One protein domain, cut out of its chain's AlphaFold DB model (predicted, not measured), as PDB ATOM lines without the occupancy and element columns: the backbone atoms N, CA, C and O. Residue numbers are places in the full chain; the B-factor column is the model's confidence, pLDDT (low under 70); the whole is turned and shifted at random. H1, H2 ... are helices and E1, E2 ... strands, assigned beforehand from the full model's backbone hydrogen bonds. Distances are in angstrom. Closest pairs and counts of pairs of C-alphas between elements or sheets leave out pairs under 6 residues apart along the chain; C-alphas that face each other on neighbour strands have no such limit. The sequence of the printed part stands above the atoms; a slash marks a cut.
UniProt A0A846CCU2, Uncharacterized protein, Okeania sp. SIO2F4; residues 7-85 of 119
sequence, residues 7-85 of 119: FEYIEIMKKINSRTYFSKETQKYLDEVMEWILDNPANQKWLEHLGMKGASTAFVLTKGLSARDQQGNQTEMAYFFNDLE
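What this domain is: This is residues 7 to 85 of the 119 residues of an uncharacterized protein of Okeania sp. SIO2F4 (UniProt A0A846CCU2). A long, twisted sheet of three strands, E1, E2 and E3, has helix H1 laid lengthwise over E2 and E3, while H2 stands up from the same face over E1. After H2, the short helices H3 and H4 lead the chain past the E1 side of the sheet, which they only graze, and back into E1. The printed part has 79 residues, with four named helices followed by three named strands; the sheet's order is E1, E2, E3, antiparallel throughout, and the class is mixed, helices and strands. The whole is only just compact, close to loose, with a radius of gyration of the C-alphas of 13.5 A and spans of 38 by 29 by 22 A.

Where its parts are: H1, residues 7 to 18, begins with C-alpha 7 at (257.087, 248.182, 169.745) and is 16.4 A long. H2, residues 24 to 34, measures 15.0 A. H3, residues 36 to 39, spans 5.5 A, and H4, residues 41 to 44, spans 5.1 A. E1, residues 47 to 56, begins with C-alpha 47 at (243.732, 263.838, 182.024) and measures 25.5 A. E2, residues 61 to 69, is also 25.5 A long. E3, residues 74 to 81, measures 23.6 A and ends with C-alpha 81 at (267.091, 251.829, 178.954).

How they stand to each other: E1, E2 and E3 form a meander, each strand the antiparallel neighbour of the one before. In the hairpin E1 and E2, N 51 and O 66 are within hydrogen-bond range at 2.9 A. In the hairpin E2 and E3, N 67 and O 75 are within it at 2.8 A. The sheet is twisted, its C-alphas lying up to 4.3 A off their best plane. H1 and H2 are on the same face, giving two layers, helices on one face of a sheet. H1, at a height over the sheet of 8.0 A, runs along the strands, at 26 degrees to E2 on the local plane; the closest C-alphas of H1 and E2 are those of Met 13 and Ser 66, 5.3 A apart. H2 stands up from the sheet, its line rising 58 degrees; its closest C-alpha pair with E1 is Met 34 and Gly 51, 4.4 A. H1 and H2 are close but not clearly touching, at a steep tilt of 59 degrees, opposite ways; their closest C-alphas, of Ile 16 and Gln 27, are 7.4 A apart. H3 only grazes the sheet with residues 36 to 38, and H4 with residues 41 to 44. In H1 and H2 every O i to N i+4 pair is within hydrogen-bond range; H3 and H4 are too short for such a pair.

The domain as a whole: The two farthest C-alphas, of Lys 24 and Glu 85, are 42.0 A apart. The printed part has no cut, and its six links between named elements are tight. The mean pLDDT of the printed part is 95.9, and no printed residue is under 70.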
ATOM      1  N   PHE A   7     258.182 248.378 170.694       96.06
ATOM      2  CA  PHE A   7     257.087 248.182 169.745       96.06
ATOM      3  C   PHE A   7     255.957 247.326 170.335       96.06
ATOM      4  O   PHE A   7     254.800 247.735 170.305       96.06
ATOM      5  N   GLU A   8     256.283 246.182 170.941       96.12
ATOM      6  CA  GLU A   8     255.287 245.324 171.598       96.12
ATOM      7  C   GLU A   8     254.570 246.052 172.741       96.12
ATOM      8  O   GLU A   8     253.349 245.946 172.876       96.12
ATOM      9  N   TYR A   9     255.306 246.839 173.533       96.56
ATOM     10  CA  TYR A   9     254.716 247.649 174.599       96.56
ATOM     11  C   TYR A   9     253.761 248.705 174.038       96.56
ATOM     12  O   TYR A   9     252.646 248.833 174.542       96.56
ATOM     13  N   ILE A  10     254.152 249.422 172.980       97.50
ATOM     14  CA  ILE A  10     253.289 250.402 172.308       97.50
ATOM     15  C   ILE A  10     252.009 249.748 171.785       97.50
ATOM     16  O   ILE A  10     250.926 250.293 171.988       97.50
ATOM     17  N   GLU A  11     252.093 248.572 171.163       97.94
ATOM     18  CA  GLU A  11     250.909 247.879 170.643       97.94
ATOM     19  C   GLU A  11     249.929 247.476 171.755       97.94
ATOM     20  O   GLU A  11     248.711 247.565 171.577       97.94
ATOM     21  N   ILE A  12     250.428 247.091 172.933       96.88
ATOM     22  CA  ILE A  12     249.577 246.851 174.107       96.88
ATOM     23  C   ILE A  12     248.987 248.171 174.621       96.88
ATOM     24  O   ILE A  12     247.779 248.234 174.856       96.88
ATOM     25  N   MET A  13     249.794 249.230 174.753       98.00
ATOM     26  CA  MET A  13     249.318 250.542 175.216       98.00
ATOM     27  C   MET A  13     248.217 251.098 174.305       98.00
ATOM     28  O   MET A  13     247.221 251.603 174.814       98.00
ATOM     29  N   LYS A  14     248.318 250.919 172.982       98.31
ATOM     30  CA  LYS A  14     247.261 251.301 172.029       98.31
ATOM     31  C   LYS A  14     245.961 250.542 172.276       98.31
ATOM     32  O   LYS A  14     244.886 251.137 172.270       98.31
ATOM     33  N   LYS A  15     246.033 249.228 172.522       98.12
ATOM     34  CA  LYS A  15     244.844 248.411 172.830       98.12
ATOM     35  C   LYS A  15     244.156 248.896 174.102       98.12
ATOM     36  O   LYS A  15     242.934 249.032 174.095       98.12
ATOM     37  N   ILE A  16     244.930 249.212 175.140       97.75
ATOM     38  CA  ILE A  16     244.419 249.779 176.396       97.75
ATOM     39  C   ILE A  16     243.794 251.160 176.141       97.75
ATOM     40  O   ILE A  16     242.632 251.374 176.475       97.75
ATOM     41  N   ASN A  17     244.512 252.072 175.477       97.94
ATOM     42  CA  ASN A  17     244.049 253.447 175.263       97.94
ATOM     43  C   ASN A  17     242.830 253.542 174.336       97.94
ATOM     44  O   ASN A  17     242.010 254.454 174.458       97.94
ATOM     45  N   SER A  18     242.673 252.581 173.421       97.00
ATOM     46  CA  SER A  18     241.511 252.503 172.534       97.00
ATOM     47  C   SER A  18     240.202 252.290 173.297       97.00
ATOM     48  O   SER A  18     239.146 252.687 172.807       97.00
ATOM     49  N   ARG A  19     240.260 251.630 174.467       96.38
ATOM     50  CA  ARG A  19     239.110 251.179 175.275       96.38
ATOM     51  C   ARG A  19     238.048 250.389 174.490       96.38
ATOM     52  O   ARG A  19     236.894 250.316 174.903       96.38
ATOM     53  N   THR A  20     238.427 249.816 173.345       97.44
ATOM     54  CA  THR A  20     237.538 249.046 172.452       97.44
ATOM     55  C   THR A  20     238.016 247.616 172.227       97.44
ATOM     56  O   THR A  20     237.215 246.762 171.862       97.44
ATOM     57  N   TYR A  21     239.302 247.334 172.468       98.06
ATOM     58  CA  TYR A  21     239.865 245.988 172.343       98.06
ATOM     59  C   TYR A  21     239.458 245.064 173.502       98.06
ATOM     60  O   TYR A  21     239.101 243.908 173.285       98.06
ATOM     61  N   PHE A  22     239.525 245.564 174.739       97.88
ATOM     62  CA  PHE A  22     239.139 244.811 175.932       97.88
ATOM     63  C   PHE A  22     237.649 244.989 176.242       97.88
ATOM     64  O   PHE A  22     237.040 246.002 175.897       97.88
ATOM     65  N   SER A  23     237.056 244.008 176.930       98.38
ATOM     66  CA  SER A  23     235.702 244.162 177.468       98.38
ATOM     67  C   SER A  23     235.668 245.298 178.497       98.38
ATOM     68  O   SER A  23     236.684 245.622 179.112       98.38
ATOM     69  N   LYS A  24     234.486 245.873 178.741       97.94
ATOM     70  CA  LYS A  24     234.317 246.914 179.772       97.94
ATOM     71  C   LYS A  24     234.768 246.444 181.158       97.94
ATOM     72  O   LYS A  24     235.336 247.224 181.911       97.94
ATOM     73  N   GLU A  25     234.524 245.175 181.479       98.19
ATOM     74  CA  GLU A  25     234.931 244.573 182.750       98.19
ATOM     75  C   GLU A  25     236.456 244.450 182.849       98.19
ATOM     76  O   GLU A  25     237.043 244.874 183.839       98.19
ATOM     77  N   THR A  26     237.119 243.961 181.798       98.31
ATOM     78  CA  THR A  26     238.586 243.896 181.756       98.31
ATOM     79  C   THR A  26     239.212 245.286 181.805       98.31
ATOM     80  O   THR A  26     240.179 245.487 182.535       98.31
ATOM     81  N   GLN A  27     238.656 246.254 181.071       98.25
ATOM     82  CA  GLN A  27     239.145 247.630 181.076       98.25
ATOM     83  C   GLN A  27     239.077 248.235 182.480       98.25
ATOM     84  O   GLN A  27     240.055 248.821 182.919       98.25
ATOM     85  N   LYS A  28     237.984 248.007 183.219       97.38
ATOM     86  CA  LYS A  28     237.846 248.482 184.600       97.38
ATOM     87  C   LYS A  28     238.980 247.982 185.503       97.38
ATOM     88  O   LYS A  28     239.572 248.771 186.229       97.38
ATOM     89  N   TYR A  29     239.314 246.692 185.439       97.94
ATOM     90  CA  TYR A  29     240.422 246.146 186.231       97.94
ATOM     91  C   TYR A  29     241.791 246.678 185.791       97.94
ATOM     92  O   TYR A  29     242.679 246.858 186.623       97.94
ATOM     93  N   LEU A  30     241.975 246.938 184.494       97.69
ATOM     94  CA  LEU A  30     243.184 247.602 184.007       97.69
ATOM     95  C   LEU A  30     243.287 249.023 184.565       97.69
ATOM     96  O   LEU A  30     244.360 249.391 185.040       97.69
ATOM     97  N   ASP A  31     242.189 249.782 184.562       97.00
ATOM     98  CA  ASP A  31     242.159 251.144 185.094       97.00
ATOM     99  C   ASP A  31     242.542 251.154 186.587       97.00
ATOM    100  O   ASP A  31     243.437 251.893 186.987       97.00
ATOM    101  N   GLU A  32     241.953 250.262 187.394       95.88
ATOM    102  CA  GLU A  32     242.234 250.140 188.836       95.88
ATOM    103  C   GLU A  32     243.726 249.916 189.142       95.88
ATOM    104  O   GLU A  32     244.253 250.432 190.127       95.88
ATOM    105  N   VAL A  33     244.429 249.149 188.303       95.94
ATOM    106  CA  VAL A  33     245.846 248.815 188.525       95.94
ATOM    107  C   VAL A  33     246.790 249.840 187.891       95.94
ATOM    108  O   VAL A  33     247.900 250.051 188.387       95.94
ATOM    109  N   MET A  34     246.395 250.459 186.777       96.88
ATOM    110  CA  MET A  34     247.286 251.295 185.969       96.88
ATOM    111  C   MET A  34     247.092 252.796 186.167       96.88
ATOM    112  O   MET A  34     248.052 253.536 185.941       96.88
ATOM    113  N   GLU A  35     245.907 253.248 186.579       97.44
ATOM    114  CA  GLU A  35     245.532 254.670 186.630       97.44
ATOM    115  C   GLU A  35     245.645 255.305 188.021       97.44
ATOM    116  O   GLU A  35     245.119 256.388 188.249       97.44
ATOM    117  N   TRP A  36     246.398 254.700 188.944       94.62
ATOM    118  CA  TRP A  36     246.603 255.202 190.315       94.62
ATOM    119  C   TRP A  36     247.061 256.675 190.397       94.62
ATOM    120  O   TRP A  36     246.835 257.350 191.397       94.62
ATOM    121  N   ILE A  37     247.689 257.228 189.350       92.88
ATOM    122  CA  ILE A  37     248.053 258.658 189.298       92.88
ATOM    123  C   ILE A  37     246.821 259.572 189.259       92.88
ATOM    124  O   ILE A  37     246.886 260.715 189.732       92.88
ATOM    125  N   LEU A  38     245.705 259.096 188.711       96.25
ATOM    126  CA  LEU A  38     244.452 259.837 188.651       96.25
ATOM    127  C   LEU A  38     243.737 259.909 190.001       96.25
ATOM    128  O   LEU A  38     242.837 260.732 190.129       96.25
ATOM    129  N   ASP A  39     244.171 259.180 191.034       95.56
ATOM    130  CA  ASP A  39     243.650 259.359 192.398       95.56
ATOM    131  C   ASP A  39     243.893 260.782 192.923       95.56
ATOM    132  O   ASP A  39     243.163 261.276 193.783       95.56
ATOM    133  N   ASN A  40     244.901 261.481 192.384       95.94
ATOM    134  CA  ASN A  40     245.111 262.897 192.646       95.94
ATOM    135  C   ASN A  40     244.168 263.762 191.777       95.94
ATOM    136  O   ASN A  40     244.361 263.835 190.557       95.94
ATOM    137  N   PRO A  41     243.234 264.533 192.374       96.12
ATOM    138  CA  PRO A  41     242.282 265.359 191.625       96.12
ATOM    139  C   PRO A  41     242.934 266.420 190.732       96.12
ATOM    140  O   PRO A  41     242.323 266.884 189.773       96.12
ATOM    141  N   ALA A  42     244.174 266.832 191.021       96.00
ATOM    142  CA  ALA A  42     244.900 267.760 190.160       96.00
ATOM    143  C   ALA A  42     245.177 267.165 188.770       96.00
ATOM    144  O   ALA A  42     245.171 267.907 187.789       96.00
ATOM    145  N   ASN A  43     245.374 265.846 188.678       96.38
ATOM    146  CA  ASN A  43     245.623 265.153 187.415       96.38
ATOM    147  C   ASN A  43     244.337 264.983 186.601       96.38
ATOM    148  O   ASN A  43     244.343 265.214 185.395       96.38
ATOM    149  N   GLN A  44     243.212 264.720 187.270       96.38
ATOM    150  CA  GLN A  44     241.894 264.604 186.631       96.38
ATOM    151  C   GLN A  44     241.446 265.892 185.917       96.38
ATOM    152  O   GLN A  44     240.637 265.845 184.998       96.38
ATOM    153  N   LYS A  45     241.985 267.060 186.302       96.50
ATOM    154  CA  LYS A  45     241.666 268.342 185.646       96.50
ATOM    155  C   LYS A  45     242.098 268.405 184.182       96.50
ATOM    156  O   LYS A  45     241.568 269.229 183.443       96.50
ATOM    157  N   TRP A  46     243.090 267.612 183.785       96.31
ATOM    158  CA  TRP A  46     243.677 267.678 182.445       96.31
ATOM    159  C   TRP A  46     243.835 266.308 181.775       96.31
ATOM    160  O   TRP A  46     243.962 266.256 180.554       96.31
ATOM    161  N   LEU A  47     243.737 265.211 182.530       97.56
ATOM    162  CA  LEU A  47     243.732 263.838 182.024       97.56
ATOM    163  C   LEU A  47     242.357 263.198 182.205       97.56
ATOM    164  O   LEU A  47     241.777 263.281 183.285       97.56
ATOM    165  N   GLU A  48     241.858 262.555 181.151       97.75
ATOM    166  CA  GLU A  48     240.714 261.636 181.207       97.75
ATOM    167  C   GLU A  48     241.191 260.243 181.639       97.75
ATOM    168  O   GLU A  48     240.605 259.638 182.529       97.75
ATOM    169  N   HIS A  49     242.296 259.778 181.043       97.81
ATOM    170  CA  HIS A  49     242.919 258.483 181.312       97.81
ATOM    171  C   HIS A  49     244.442 258.623 181.373       97.81
ATOM    172  O   HIS A  49     245.040 259.361 180.587       97.81
ATOM    173  N   LEU A  50     245.088 257.899 182.289       97.25
ATOM    174  CA  LEU A  50     246.547 257.796 182.364       97.25
ATOM    175  C   LEU A  50     246.937 256.469 183.008       97.25
ATOM    176  O   LEU A  50     247.158 256.385 184.214       97.25
ATOM    177  N   GLY A  51     247.047 255.439 182.178       96.69
ATOM    178  CA  GLY A  51     247.517 254.125 182.582       96.69
ATOM    179  C   GLY A  51     249.024 254.012 182.400       96.69
ATOM    180  O   GLY A  51     249.540 254.287 181.317       96.69
ATOM    181  N   MET A  52     249.755 253.571 183.423       96.00
ATOM    182  CA  MET A  52     251.187 253.316 183.267       96.00
ATOM    183  C   MET A  52     251.707 252.156 184.100       96.00
ATOM    184  O   MET A  52     251.262 251.900 185.219       96.00
ATOM    185  N   LYS A  53     252.745 251.503 183.579       94.31
ATOM    186  CA  LYS A  53     253.523 250.523 184.329       94.31
ATOM    187  C   LYS A  53     254.999 250.636 183.985       94.31
ATOM    188  O   LYS A  53     255.391 250.715 182.825       94.31
ATOM    189  N   GLY A  54     255.820 250.626 185.028       91.75
ATOM    190  CA  GLY A  54     257.266 250.498 184.912       91.75
ATOM    191  C   GLY A  54     257.780 249.204 185.531       91.75
ATOM    192  O   GLY A  54     257.101 248.576 186.356       91.75
ATOM    193  N   ALA A  55     258.995 248.838 185.145       90.00
ATOM    194  CA  ALA A  55     259.821 247.837 185.800       90.00
ATOM    195  C   ALA A  55     261.268 248.339 185.839       90.00
ATOM    196  O   ALA A  55     261.718 249.037 184.931       90.00
ATOM    197  N   SER A  56     261.983 247.994 186.903       88.25
ATOM    198  CA  SER A  56     263.374 248.393 187.085       88.25
ATOM    199  C   SER A  56     264.173 247.268 187.722       88.25
ATOM    200  O   SER A  56     263.725 246.675 188.704       88.25
ATOM    201  N   THR A  57     265.368 247.023 187.200       86.69
ATOM    202  CA  THR A  57     266.439 246.300 187.902       86.69
ATOM    203  C   THR A  57     267.585 247.278 188.185       86.69
ATOM    204  O   THR A  57     267.414 248.482 188.005       86.69
ATOM    205  N   ALA A  58     268.748 246.798 188.635       80.69
ATOM    206  CA  ALA A  58     269.901 247.669 188.888       80.69
ATOM    207  C   ALA A  58     270.478 248.328 187.614       80.69
ATOM    208  O   ALA A  58     271.120 249.362 187.727       80.69
ATOM    209  N   PHE A  59     270.244 247.746 186.432       87.69
ATOM    210  CA  PHE A  59     270.831 248.179 185.152       87.69
ATOM    211  C   PHE A  59     269.794 248.312 184.019       87.69
ATOM    212  O   PHE A  59     270.146 248.659 182.897       87.69
ATOM    213  N   VAL A  60     268.510 248.049 184.294       90.69
ATOM    214  CA  VAL A  60     267.414 248.184 183.318       90.69
ATOM    215  C   VAL A  60     266.323 249.086 183.872       90.69
ATOM    216  O   VAL A  60     265.872 248.893 185.004       90.69
ATOM    217  N   LEU A  61     265.844 250.012 183.043       93.88
ATOM    218  CA  LEU A  61     264.630 250.793 183.260       93.88
ATOM    219  C   LEU A  61     263.690 250.617 182.068       93.88
ATOM    220  O   LEU A  61     264.029 250.950 180.935       93.88
ATOM    221  N   THR A  62     262.479 250.139 182.334       94.50
ATOM    222  CA  THR A  62     261.442 249.948 181.320       94.50
ATOM    223  C   THR A  62     260.175 250.673 181.734       94.50
ATOM    224  O   THR A  62     259.721 250.541 182.875       94.50
ATOM    225  N   LYS A  63     259.558 251.390 180.795       95.75
ATOM    226  CA  LYS A  63     258.270 252.056 180.994       95.75
ATOM    227  C   LYS A  63     257.350 251.820 179.802       95.75
ATOM    228  O   LYS A  63     257.791 251.876 178.657       95.75
ATOM    229  N   GLY A  64     256.071 251.606 180.093       97.12
ATOM    230  CA  GLY A  64     254.964 251.779 179.159       97.12
ATOM    231  C   GLY A  64     253.895 252.675 179.784       97.12
ATOM    232  O   GLY A  64     253.614 252.557 180.983       97.12
ATOM    233  N   LEU A  65     253.324 253.577 178.989       97.50
ATOM    234  CA  LEU A  65     252.172 254.381 179.380       97.50
ATOM    235  C   LEU A  65     251.228 254.648 178.207       97.50
ATOM    236  O   LEU A  65     251.656 254.774 177.059       97.50
ATOM    237  N   SER A  66     249.952 254.778 178.540       98.06
ATOM    238  CA  SER A  66     248.871 255.239 177.676       98.06
ATOM    239  C   SER A  66     248.140 256.382 178.367       98.06
ATOM    240  O   SER A  66     247.759 256.249 179.531       98.06
ATOM    241  N   ALA A  67     247.918 257.482 177.661       98.19
ATOM    242  CA  ALA A  67     247.245 258.660 178.183       98.19
ATOM    243  C   ALA A  67     246.182 259.168 177.211       98.19
ATOM    244  O   ALA A  67     246.341 259.071 175.989       98.19
ATOM    245  N   ARG A  68     245.132 259.763 177.771       98.25
ATOM    246  CA  ARG A  68     244.136 260.546 177.051       98.25
ATOM    247  C   ARG A  68     243.854 261.827 177.820       98.25
ATOM    248  O   ARG A  68     243.533 261.769 179.008       98.25
ATOM    249  N   ASP A  69     243.984 262.969 177.159       97.06
ATOM    250  CA  ASP A  69     243.631 264.254 177.762       97.06
ATOM    251  C   ASP A  69     242.123 264.541 177.678       97.06
ATOM    252  O   ASP A  69     241.368 263.844 177.003       97.06
ATOM    253  N   GLN A  70     241.682 265.600 178.355       97.12
ATOM    254  CA  GLN A  70     240.276 266.032 178.363       97.12
ATOM    255  C   GLN A  70     239.770 266.542 176.995       97.12
ATOM    256  O   GLN A  70     238.582 266.817 176.843       97.12
ATOM    257  N   GLN A  71     240.650 266.717 176.002       96.19
ATOM    258  CA  GLN A  71     240.285 267.043 174.619       96.19
ATOM    259  C   GLN A  71     240.204 265.789 173.728       96.19
ATOM    260  O   GLN A  71     239.867 265.897 172.549       96.19
ATOM    261  N   GLY A  72     240.486 264.606 174.279       95.94
ATOM    262  CA  GLY A  72     240.496 263.337 173.561       95.94
ATOM    263  C   GLY A  72     241.797 263.050 172.808       95.94
ATOM    264  O   GLY A  72     241.852 262.050 172.088       95.94
ATOM    265  N   ASN A  73     242.850 263.865 172.960       96.12
ATOM    266  CA  ASN A  73     244.150 263.546 172.370       96.12
ATOM    267  C   ASN A  73     244.750 262.339 173.090       96.12
ATOM    268  O   ASN A  73     244.734 262.262 174.319       96.12
ATOM    269  N   GLN A  74     245.298 261.404 172.319       96.81
ATOM    270  CA  GLN A  74     245.877 260.166 172.829       96.81
ATOM    271  C   GLN A  74     247.398 260.180 172.720       96.81
ATOM    272  O   GLN A  74     247.973 260.746 171.790       96.81
ATOM    273  N   THR A  75     248.063 259.566 173.692       97.25
ATOM    274  CA  THR A  75     249.511 259.355 173.682       97.25
ATOM    275  C   THR A  75     249.830 257.971 174.221       97.25
ATOM    276  O   THR A  75     249.515 257.657 175.365       97.25
ATOM    277  N   GLU A  76     250.515 257.162 173.422       97.69
ATOM    278  CA  GLU A  76     251.167 255.933 173.863       97.69
ATOM    279  C   GLU A  76     252.678 256.120 173.816       97.69
ATOM    280  O   GLU A  76     253.236 256.564 172.812       97.69
ATOM    281  N   MET A  77     253.356 255.759 174.901       96.56
ATOM    282  CA  MET A  77     254.807 255.846 174.980       96.56
ATOM    283  C   MET A  77     255.383 254.600 175.646       96.56
ATOM    284  O   MET A  77     254.874 254.115 176.656       96.56
ATOM    285  N   ALA A  78     256.489 254.114 175.092       96.88
ATOM    286  CA  ALA A  78     257.327 253.103 175.706       96.88
ATOM    287  C   ALA A  78     258.795 253.478 175.511       96.88
ATOM    288  O   ALA A  78     259.190 253.895 174.423       96.88
ATOM    289  N   TYR A  79     259.596 253.312 176.556       95.31
ATOM    290  CA  TYR A  79     261.039 253.531 176.496       95.31
ATOM    291  C   TYR A  79     261.765 252.528 177.388       95.31
ATOM    292  O   TYR A  79     261.269 252.119 178.445       95.31
ATOM    293  N   PHE A  80     262.896 252.048 176.879       95.00
ATOM    294  CA  PHE A  80     263.693 250.981 177.465       95.00
ATOM    295  C   PHE A  80     265.129 251.490 177.525       95.00
ATOM    296  O   PHE A  80     265.713 251.813 176.493       95.00
ATOM    297  N   PHE A  81     265.685 251.548 178.725       94.56
ATOM    298  CA  PHE A  81     267.091 251.829 178.954       94.56
ATOM    299  C   PHE A  81     267.728 250.571 179.533       94.56
ATOM    300  O   PHE A  81     267.248 250.045 180.539       94.56
ATOM    301  N   ASN A  82     268.772 250.080 178.876       92.81
ATOM    302  CA  ASN A  82     269.497 248.873 179.261       92.81
ATOM    303  C   ASN A  82     270.949 249.230 179.570       92.81
ATOM    304  O   ASN A  82     271.419 250.282 179.145       92.81
ATOM    305  N   ASP A  83     271.628 248.335 180.286       94.44
ATOM    306  CA  ASP A  83     273.056 248.428 180.600       94.44
ATOM    307  C   ASP A  83     273.458 249.751 181.276       94.44
ATOM    308  O   ASP A  83     274.555 250.257 181.074       94.44
ATOM    309  N   LEU A  84     272.554 250.297 182.097       95.38
ATOM    310  CA  LEU A  84     272.749 251.572 182.780       95.38
ATOM    311  C   LEU A  84     273.857 251.493 183.829       95.38
ATOM    312  O   LEU A  84     273.839 250.624 184.709       95.38
ATOM    313  N   GLU A  85     274.740 252.486 183.823       96.25
ATOM    314  CA  GLU A  85     275.597 252.764 184.965       96.25
ATOM    315  C   GLU A  85     274.782 253.328 186.141       96.25
ATOM    316  O   GLU A  85     273.703 253.908 185.986       96.25
TER     317      GLU A  85